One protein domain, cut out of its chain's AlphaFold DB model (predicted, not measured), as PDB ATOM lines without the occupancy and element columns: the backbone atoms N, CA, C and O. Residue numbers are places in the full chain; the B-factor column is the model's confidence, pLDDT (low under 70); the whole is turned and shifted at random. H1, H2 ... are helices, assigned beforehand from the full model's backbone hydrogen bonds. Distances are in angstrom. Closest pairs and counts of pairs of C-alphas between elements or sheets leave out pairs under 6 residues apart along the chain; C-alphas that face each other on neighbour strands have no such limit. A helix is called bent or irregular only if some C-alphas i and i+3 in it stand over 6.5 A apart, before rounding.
ATOM      1  N   GLY A  29      29.819   5.673   3.873       50.69
ATOM      2  CA  GLY A  29      30.710   6.741   3.392       50.69
ATOM      3  C   GLY A  29      29.963   7.901   2.728       50.69
ATOM      4  O   GLY A  29      30.292   9.067   2.946       50.69
ATOM      5  N   ASN A  30      28.909   7.589   1.969       61.47
ATOM      6  CA  ASN A  30      28.129   8.595   1.251       61.47
ATOM      7  C   ASN A  30      27.205   9.396   2.170       61.47
ATOM      8  O   ASN A  30      27.053  10.595   1.963       61.47
ATOM      9  N   GLY A  31      26.652   8.795   3.229       67.94
ATOM     10  CA  GLY A  31      25.699   9.481   4.107       67.94
ATOM     11  C   GLY A  31      26.275  10.709   4.828       67.94
ATOM     12  O   GLY A  31      25.551  11.677   5.072       67.94
ATOM     13  N   CYS A  32      27.576  10.712   5.140       70.12
ATOM     14  CA  CYS A  32      28.253  11.875   5.725       70.12
ATOM     15  C   CYS A  32      28.422  13.010   4.706       70.12
ATOM     16  O   CYS A  32      28.112  14.161   5.016       70.12
ATOM     17  N   ALA A  33      28.858  12.685   3.485       73.06
ATOM     18  CA  ALA A  33      29.016  13.662   2.410       73.06
ATOM     19  C   ALA A  33      27.661  14.226   1.952       73.06
ATOM     20  O   ALA A  33      27.509  15.435   1.798       73.06
ATOM     21  N   GLU A  34      26.649  13.373   1.805       81.25
ATOM     22  CA  GLU A  34      25.284  13.767   1.457       81.25
ATOM     23  C   GLU A  34      24.684  14.698   2.511       81.25
ATOM     24  O   GLU A  34      24.118  15.737   2.170       81.25
ATOM     25  N   ARG A  35      24.852  14.374   3.801       79.94
ATOM     26  CA  ARG A  35      24.392  15.236   4.895       79.94
ATOM     27  C   ARG A  35      25.115  16.581   4.893       79.94
ATOM     28  O   ARG A  35      24.448  17.598   5.044       79.94
ATOM     29  N   PHE A  36      26.430  16.589   4.680       79.75
ATOM     30  CA  PHE A  36      27.214  17.819   4.564       79.75
ATOM     31  C   PHE A  36      26.711  18.705   3.415       79.75
ATOM     32  O   PHE A  36      26.409  19.879   3.624       79.75
ATOM     33  N   ILE A  37      26.553  18.133   2.217       81.56
ATOM     34  CA  ILE A  37      26.079  18.857   1.029       81.56
ATOM     35  C   ILE A  37      24.652  19.370   1.236       81.56
ATOM     36  O   ILE A  37      24.332  20.478   0.803       81.56
ATOM     37  N   ARG A  38      23.790  18.593   1.902       85.56
ATOM     38  CA  ARG A  38      22.429  19.022   2.230       85.56
ATOM     39  C   ARG A  38      22.434  20.232   3.163       85.56
ATOM     40  O   ARG A  38      21.823  21.237   2.818       85.56
ATOM     41  N   THR A  39      23.176  20.178   4.271       85.25
ATOM     42  CA  THR A  39      23.277  21.312   5.203       85.25
ATOM     43  C   THR A  39      23.855  22.551   4.516       85.25
ATOM     44  O   THR A  39      23.360  23.653   4.731       85.25
ATOM     45  N   LEU A  40      24.860  22.385   3.651       86.75
ATOM     46  CA  LEU A  40      25.435  23.492   2.886       86.75
ATOM     47  C   LEU A  40      24.398  24.162   1.972       86.75
ATOM     48  O   LEU A  40      24.298  25.389   1.932       86.75
ATOM     49  N   LYS A  41      23.616  23.363   1.241       86.00
ATOM     50  CA  LYS A  41      22.558  23.875   0.362       86.00
ATOM     51  C   LYS A  41      21.497  24.633   1.156       86.00
ATOM     52  O   LYS A  41      21.200  25.771   0.815       86.00
ATOM     53  N   GLU A  42      20.992  24.027   2.225       87.44
ATOM     54  CA  GLU A  42      19.934  24.595   3.066       87.44
ATOM     55  C   GLU A  42      20.360  25.892   3.762       87.44
ATOM     56  O   GLU A  42      19.584  26.838   3.799       87.44
ATOM     57  N   GLN A  43      21.580  25.956   4.302       83.00
ATOM     58  CA  GLN A  43      22.027  27.084   5.131       83.00
ATOM     59  C   GLN A  43      22.645  28.235   4.336       83.00
ATOM     60  O   GLN A  43      22.660  29.364   4.819       83.00
ATOM     61  N   LEU A  44      23.187  27.965   3.145       85.62
ATOM     62  CA  LEU A  44      23.903  28.973   2.365       85.62
ATOM     63  C   LEU A  44      23.237  29.241   1.017       85.62
ATOM     64  O   LEU A  44      22.897  30.382   0.718       85.62
ATOM     65  N   LEU A  45      23.043  28.199   0.208       84.50
ATOM     66  CA  LEU A  45      22.652  28.362  -1.198       84.50
ATOM     67  C   LEU A  45      21.156  28.632  -1.392       84.50
ATOM     68  O   LEU A  45      20.773  29.196  -2.411       84.50
ATOM     69  N   TRP A  46      20.307  28.216  -0.452       87.19
ATOM     70  CA  TRP A  46      18.862  28.476  -0.504       87.19
ATOM     71  C   TRP A  46      18.461  29.778   0.191       87.19
ATOM     72  O   TRP A  46      17.421  30.343  -0.130       87.19
ATOM     73  N   VAL A  47      19.287  30.268   1.119       87.00
ATOM     74  CA  VAL A  47      19.011  31.485   1.899       87.00
ATOM     75  C   VAL A  47      19.573  32.732   1.215       87.00
ATOM     76  O   VAL A  47      19.046  33.827   1.401       87.00
ATOM     77  N   ARG A  48      20.640  32.589   0.417       85.38
ATOM     78  CA  ARG A  48      21.339  33.720  -0.195       85.38
ATOM     79  C   ARG A  48      21.702  33.439  -1.649       85.38
ATOM     80  O   ARG A  48      22.218  32.376  -1.976       85.38
ATOM     81  N   THR A  49      21.475  34.427  -2.508       87.81
ATOM     82  CA  THR A  49      21.980  34.447  -3.884       87.81
ATOM     83  C   THR A  49      23.294  35.227  -3.949       87.81
ATOM     84  O   THR A  49      23.585  36.058  -3.090       87.81
ATOM     85  N   PHE A  50      24.117  34.929  -4.950       90.06
ATOM     86  CA  PHE A  50      25.451  35.508  -5.114       90.06
ATOM     87  C   PHE A  50      25.559  36.120  -6.502       90.06
ATOM     88  O   PHE A  50      25.153  35.483  -7.475       90.06
ATOM     89  N   ALA A  51      26.095  37.335  -6.597       89.62
ATOM     90  CA  ALA A  51      26.268  38.008  -7.880       89.62
ATOM     91  C   ALA A  51      27.534  37.520  -8.594       89.62
ATOM     92  O   ALA A  51      27.591  37.499  -9.823       89.62
ATOM     93  N   THR A  52      28.545  37.099  -7.827       94.31
ATOM     94  CA  THR A  52      29.821  36.624  -8.369       94.31
ATOM     95  C   THR A  52      30.279  35.312  -7.739       94.31
ATOM     96  O   THR A  52      29.911  34.949  -6.620       94.31
ATOM     97  N   VAL A  53      31.144  34.600  -8.466       91.69
ATOM     98  CA  VAL A  53      31.786  33.373  -7.972       91.69
ATOM     99  C   VAL A  53      32.677  33.661  -6.759       91.69
ATOM    100  O   VAL A  53      32.770  32.829  -5.860       91.69
ATOM    101  N   GLU A  54      33.297  34.840  -6.695       94.12
ATOM    102  CA  GLU A  54      34.174  35.213  -5.583       94.12
ATOM    103  C   GLU A  54      33.392  35.438  -4.282       94.12
ATOM    104  O   GLU A  54      33.795  34.960  -3.222       94.12
ATOM    105  N   GLU A  55      32.216  36.066  -4.361       87.56
ATOM    106  CA  GLU A  55      31.313  36.190  -3.210       87.56
ATOM    107  C   GLU A  55      30.852  34.824  -2.695       87.56
ATOM    108  O   GLU A  55      30.799  34.600  -1.482       87.56
ATOM    109  N   LEU A  56      30.549  33.893  -3.607       91.56
ATOM    110  CA  LEU A  56      30.217  32.519  -3.245       91.56
ATOM    111  C   LEU A  56      31.406  31.834  -2.558       91.56
ATOM    112  O   LEU A  56      31.230  31.202  -1.518       91.56
ATOM    113  N   ARG A  57      32.620  31.979  -3.100       92.25
ATOM    114  CA  ARG A  57      33.844  31.394  -2.533       92.25
ATOM    115  C   ARG A  57      34.088  31.880  -1.106       92.25
ATOM    116  O   ARG A  57      34.321  31.062  -0.218       92.25
ATOM    117  N   MET A  58      34.000  33.186  -0.873       92.38
ATOM    118  CA  MET A  58      34.195  33.765   0.458       92.38
ATOM    119  C   MET A  58      33.137  33.282   1.450       92.38
ATOM    120  O   MET A  58      33.468  32.889   2.568       92.38
ATOM    121  N   ALA A  59      31.879  33.214   1.021       89.12
ATOM    122  CA  ALA A  59      30.799  32.725   1.866       89.12
ATOM    123  C   ALA A  59      30.911  31.230   2.179       89.12
ATOM    124  O   ALA A  59      30.588  30.810   3.287       89.12
ATOM    125  N   LEU A  60      31.411  30.426   1.236       90.81
ATOM    126  CA  LEU A  60      31.714  29.014   1.467       90.81
ATOM    127  C   LEU A  60      32.820  28.833   2.505       90.81
ATOM    128  O   LEU A  60      32.709  27.948   3.350       90.81
ATOM    129  N   LEU A  61      33.866  29.661   2.469       90.19
ATOM    130  CA  LEU A  61      34.951  29.611   3.453       90.19
ATOM    131  C   LEU A  61      34.462  29.996   4.851       90.19
ATOM    132  O   LEU A  61      34.747  29.293   5.820       90.19
ATOM    133  N   GLU A  62      33.687  31.073   4.951       88.06
ATOM    134  CA  GLU A  62      33.087  31.518   6.210       88.06
ATOM    135  C   GLU A  62      32.115  30.468   6.768       88.06
ATOM    136  O   GLU A  62      32.142  30.142   7.957       88.06
ATOM    137  N   TRP A  63      31.285  29.887   5.900       87.00
ATOM    138  CA  TRP A  63      30.375  28.813   6.273       87.00
ATOM    139  C   TRP A  63      31.133  27.564   6.730       87.00
ATOM    140  O   TRP A  63      30.789  26.997   7.762       87.00
ATOM    141  N   ALA A  64      32.195  27.163   6.025       85.12
ATOM    142  CA  ALA A  64      33.014  26.013   6.401       85.12
ATOM    143  C   ALA A  64      33.701  26.223   7.757       85.12
ATOM    144  O   ALA A  64      33.758  25.295   8.561       85.12
ATOM    145  N   TYR A  65      34.182  27.439   8.036       84.19
ATOM    146  CA  TYR A  65      34.721  27.793   9.347       84.19
ATOM    147  C   TYR A  65      33.659  27.636  10.444       84.19
ATOM    148  O   TYR A  65      33.872  26.897  11.404       84.19
ATOM    149  N   ARG A  66      32.476  28.238  10.260       82.50
ATOM    150  CA  ARG A  66      31.366  28.122  11.222       82.50
ATOM    151  C   ARG A  66      30.908  26.680  11.418       82.50
ATOM    152  O   ARG A  66      30.652  26.274  12.547       82.50
ATOM    153  N   TYR A  67      30.822  25.910  10.337       79.69
ATOM    154  CA  TYR A  67      30.448  24.501  10.378       79.69
ATOM    155  C   TYR A  67      31.478  23.677  11.162       79.69
ATOM    156  O   TYR A  67      31.112  22.881  12.017       79.69
ATOM    157  N   ASN A  68      32.774  23.882  10.936       74.56
ATOM    158  CA  ASN A  68      33.804  23.111  11.635       74.56
ATOM    159  C   ASN A  68      33.943  23.480  13.122       74.56
ATOM    160  O   ASN A  68      34.259  22.605  13.928       74.56
ATOM    161  N   GLU A  69      33.686  24.739  13.488       73.56
ATOM    162  CA  GLU A  69      33.823  25.222  14.868       73.56
ATOM    163  C   GLU A  69      32.558  25.031  15.715       73.56
ATOM    164  O   GLU A  69      32.656  24.605  16.866       73.56
ATOM    165  N   HIS A  70      31.370  25.301  15.168       66.69
ATOM    166  CA  HIS A  70      30.132  25.392  15.957       66.69
ATOM    167  C   HIS A  70      29.146  24.247  15.733       66.69
ATOM    168  O   HIS A  70      28.147  24.149  16.448       66.69
ATOM    169  N   TRP A  71      29.377  23.380  14.747       66.25
ATOM    170  CA  TRP A  71      28.432  22.313  14.446       66.25
ATOM    171  C   TRP A  71      28.616  21.129  15.404       66.25
ATOM    172  O   TRP A  71      29.407  20.216  15.170       66.25
ATOM    173  N   LEU A  72      27.869  21.153  16.506       58.22
ATOM    174  CA  LEU A  72      27.848  20.105  17.527       58.22
ATOM    175  C   LEU A  72      26.854  19.011  17.103       58.22
ATOM    176  O   LEU A  72      25.644  19.151  17.283       58.22
ATOM    177  N   LEU A  73      27.332  17.903  16.519       57.88
ATOM    178  CA  LEU A  73      26.469  16.730  16.324       57.88
ATOM    179  C   LEU A  73      26.340  15.976  17.647       57.88
ATOM    180  O   LEU A  73      27.319  15.435  18.151       57.88
ATOM    181  N   ALA A  74      25.105  15.787  18.115       55.09
ATOM    182  CA  ALA A  74      24.798  14.906  19.247       55.09
ATOM    183  C   ALA A  74      25.277  13.446  19.052       55.09
ATOM    184  O   ALA A  74      25.412  12.709  20.018       55.09
ATOM    185  N   ARG A  75      25.567  13.015  17.812       55.22
ATOM    186  CA  ARG A  75      26.160  11.694  17.507       55.22
ATOM    187  C   ARG A  75      27.672  11.592  17.748       55.22
ATOM    188  O   ARG A  75      28.197  10.490  17.663       55.22
ATOM    189  N   HIS A  76      28.358  12.707  17.983       52.50
ATOM    190  CA  HIS A  76      29.804  12.764  18.224       52.50
ATOM    191  C   HIS A  76      30.112  13.293  19.632       52.50
ATOM    192  O   HIS A  76      31.056  14.056  19.800       52.50
ATOM    193  N   ASP A  77      29.286  12.951  20.627       55.62
ATOM    194  CA  ASP A  77      29.465  13.375  22.027       55.62
ATOM    195  C   ASP A  77      29.572  14.900  22.212       55.62
ATOM    196  O   ASP A  77      30.276  15.383  23.093       55.62
ATOM    197  N   PHE A  78      28.872  15.677  21.373       58.91
ATOM    198  CA  PHE A  78      28.943  17.146  21.355       58.91
ATOM    199  C   PHE A  78      30.336  17.705  21.030       58.91
ATOM    200  O   PHE A  78      30.651  18.832  21.398       58.91
ATOM    201  N   LEU A  79      31.166  16.956  20.308       60.78
ATOM    202  CA  LEU A  79      32.419  17.476  19.774       60.78
ATOM    203  C   LEU A  79      32.181  18.137  18.416       60.78
ATOM    204  O   LEU A  79      31.500  17.587  17.544       60.78
ATOM    205  N   SER A  80      32.776  19.310  18.212       68.50
ATOM    206  CA  SER A  80      32.854  19.908  16.882       68.50
ATOM    207  C   SER A  80      33.771  19.070  15.976       68.50
ATOM    208  O   SER A  80      34.688  18.401  16.470       68.50
ATOM    209  N   PRO A  81      33.590  19.092  14.641       69.38
ATOM    210  CA  PRO A  81      34.485  18.404  13.709       69.38
ATOM    211  C   PRO A  81      35.971  18.728  13.938       69.38
ATOM    212  O   PRO A  81      36.819  17.835  13.862       69.38
ATOM    213  N   SER A  82      36.290  19.981  14.289       71.31
ATOM    214  CA  SER A  82      37.640  20.401  14.680       71.31
ATOM    215  C   SER A  82      38.141  19.672  15.935       71.31
ATOM    216  O   SER A  82      39.282  19.210  15.970       71.31
ATOM    217  N   GLN A  83      37.302  19.540  16.966       71.62
ATOM    218  CA  GLN A  83      37.640  18.830  18.205       71.62
ATOM    219  C   GLN A  83      37.800  17.323  17.972       71.62
ATOM    220  O   GLN A  83      38.803  16.753  18.398       71.62
ATOM    221  N   ALA A  84      36.886  16.700  17.228       73.44
ATOM    222  CA  ALA A  84      36.972  15.285  16.872       73.44
ATOM    223  C   ALA A  84      38.251  14.972  16.072       73.44
ATOM    224  O   ALA A  84      38.904  13.955  16.308       73.44
ATOM    225  N   ARG A  85      38.660  15.872  15.163       75.44
ATOM    226  CA  ARG A  85      39.922  15.736  14.423       75.44
ATOM    227  C   ARG A  85      41.144  15.817  15.341       75.44
ATOM    228  O   ARG A  85      42.077  15.039  15.153       75.44
ATOM    229  N   ARG A  86      41.148  16.738  16.311       78.00
ATOM    230  CA  ARG A  86      42.235  16.861  17.300       78.00
ATOM    231  C   ARG A  86      42.354  15.606  18.161       78.00
ATOM    232  O   ARG A  86      43.445  15.066  18.286       78.00
ATOM    233  N   GLU A  87      41.233  15.112  18.675       78.38
ATOM    234  CA  GLU A  87      41.170  13.891  19.485       78.38
ATOM    235  C   GLU A  87      41.680  12.665  18.712       78.38
ATOM    236  O   GLU A  87      42.482  11.883  19.220       78.38
ATOM    237  N   LEU A  88      41.284  12.526  17.442       76.94
ATOM    238  CA  LEU A  88      41.773  11.454  16.576       76.94
ATOM    239  C   LEU A  88      43.292  11.535  16.370       76.94
ATOM    240  O   LEU A  88      43.976  10.520  16.460       76.94
ATOM    241  N   MET A  89      43.828  12.733  16.112       76.75
ATOM    242  CA  MET A  89      45.273  12.928  15.955       76.75
ATOM    243  C   MET A  89      46.050  12.589  17.231       76.75
ATOM    244  O   MET A  89      47.105  11.969  17.134       76.75
ATOM    245  N   LEU A  90      45.523  12.936  18.409       76.38
ATOM    246  CA  LEU A  90      46.134  12.587  19.695       76.38
ATOM    247  C   LEU A  90      46.154  11.070  19.929       76.38
ATOM    248  O   LEU A  90      47.168  10.538  20.366       76.38
ATOM    249  N   ARG A  91      45.077  10.359  19.574       71.94
ATOM    250  CA  ARG A  91      44.987   8.893  19.721       71.94
ATOM    251  C   ARG A  91      45.935   8.105  18.819       71.94
ATOM    252  O   ARG A  91      46.263   6.981  19.166       71.94
ATOM    253  N   TYR A  92      46.340   8.654  17.676       64.06
ATOM    254  CA  TYR A  92      47.317   8.015  16.781       64.06
ATOM    255  C   TYR A  92      48.770   8.418  17.064       64.06
ATOM    256  O   TYR A  92      49.681   7.819  16.498       64.06
ATOM    257  N   ALA A  93      48.987   9.453  17.879       62.62
ATOM    258  CA  ALA A  93      50.316   9.903  18.287       62.62
ATOM    259  C   ALA A  93      50.822   9.217  19.574       62.62
ATOM    260  O   ALA A  93      51.993   9.391  19.917       62.62
ATOM    261  N   ALA A  94      49.952   8.475  20.268       51.09
ATOM    262  CA  ALA A  94      50.261   7.623  21.419       51.09
ATOM    263  C   ALA A  94      50.444   6.164  20.978       51.09
ATOM    264  O   ALA A  94      51.295   5.479  21.586       51.09
TER     265      ALA A  94
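What this domain is: This is residues 29 to 94 of the 94 residues of the protein "IS3 family transposase" of Myxococcus fulvus (strain ATCC BAA-855 / HW-1) (UniProt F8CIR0). Look for a loose zigzag of three helices: H2 is the middle piece, H1 reaches residues 59 to 63 of H2 with residue 44, near its own last residue, at a steep angle, and H3 makes a corner with H2 near the last residues of H2, at 68 to 69, and runs outward. The first residues of H1, 29 to 35, and residues 88 to 94 at the far end of H3 stick out. The printed part has 66 residues, with three named helices in the order H1, H2, H3 and no named strand, and the class is all helix. It is loose, with a radius of gyration of the C-alphas of 14.4 A, and spans 48 by 21 by 20 A, a rod.

How they stand to each other: Begin with H1, residues 29 to 45, and go on to H2, residues 53 to 70. They only just touch, with 3 pairs of C-alphas within 8 A. H1 touches H2 with residue 44 alone, and H2 touches H1 with residues 59 to 63 alone. The closest C-alphas are those of Leu 44 and Trp 63, 7.6 A apart. The two helices run opposite ways at a steep tilt of 61 degrees. Next comes H3, residues 81 to 93, which touches H2 with residues 81 to 82 alone, at residues 68 to 69 of H2. The closest C-alphas are those of Asn 68 and Pro 81, 5.2 A apart. H2 and H3 run the same way at a steep tilt of 63 degrees. H1 and H3 are apart. In H2 and H3 every O i to N i+4 pair is within hydrogen-bond range; in H1, 12 of 13 are.

Where its parts are: Find C-alpha 29 at (30.710, 6.741, 3.392); from there H1 runs 23.5 A to C-alpha 45. H1 is neither bent nor irregular, but only just: C-alphas 42 and 45 are 6.3 A apart. H2 starts at C-alpha 53, (31.786, 33.373, -7.972), and measures 25.3 A. H3 measures 18.5 A and ends at C-alpha 93, (50.316, 9.903, 18.287).

The domain as a whole: The C-alphas farthest apart are those of Ala 51 and Ala 94, 48.6 A. The printed part has no cut, and both links are short. The mean pLDDT of the printed part is 76.9; look for values under 70 at residues 29 to 31, 70 to 81 and 92 to 94.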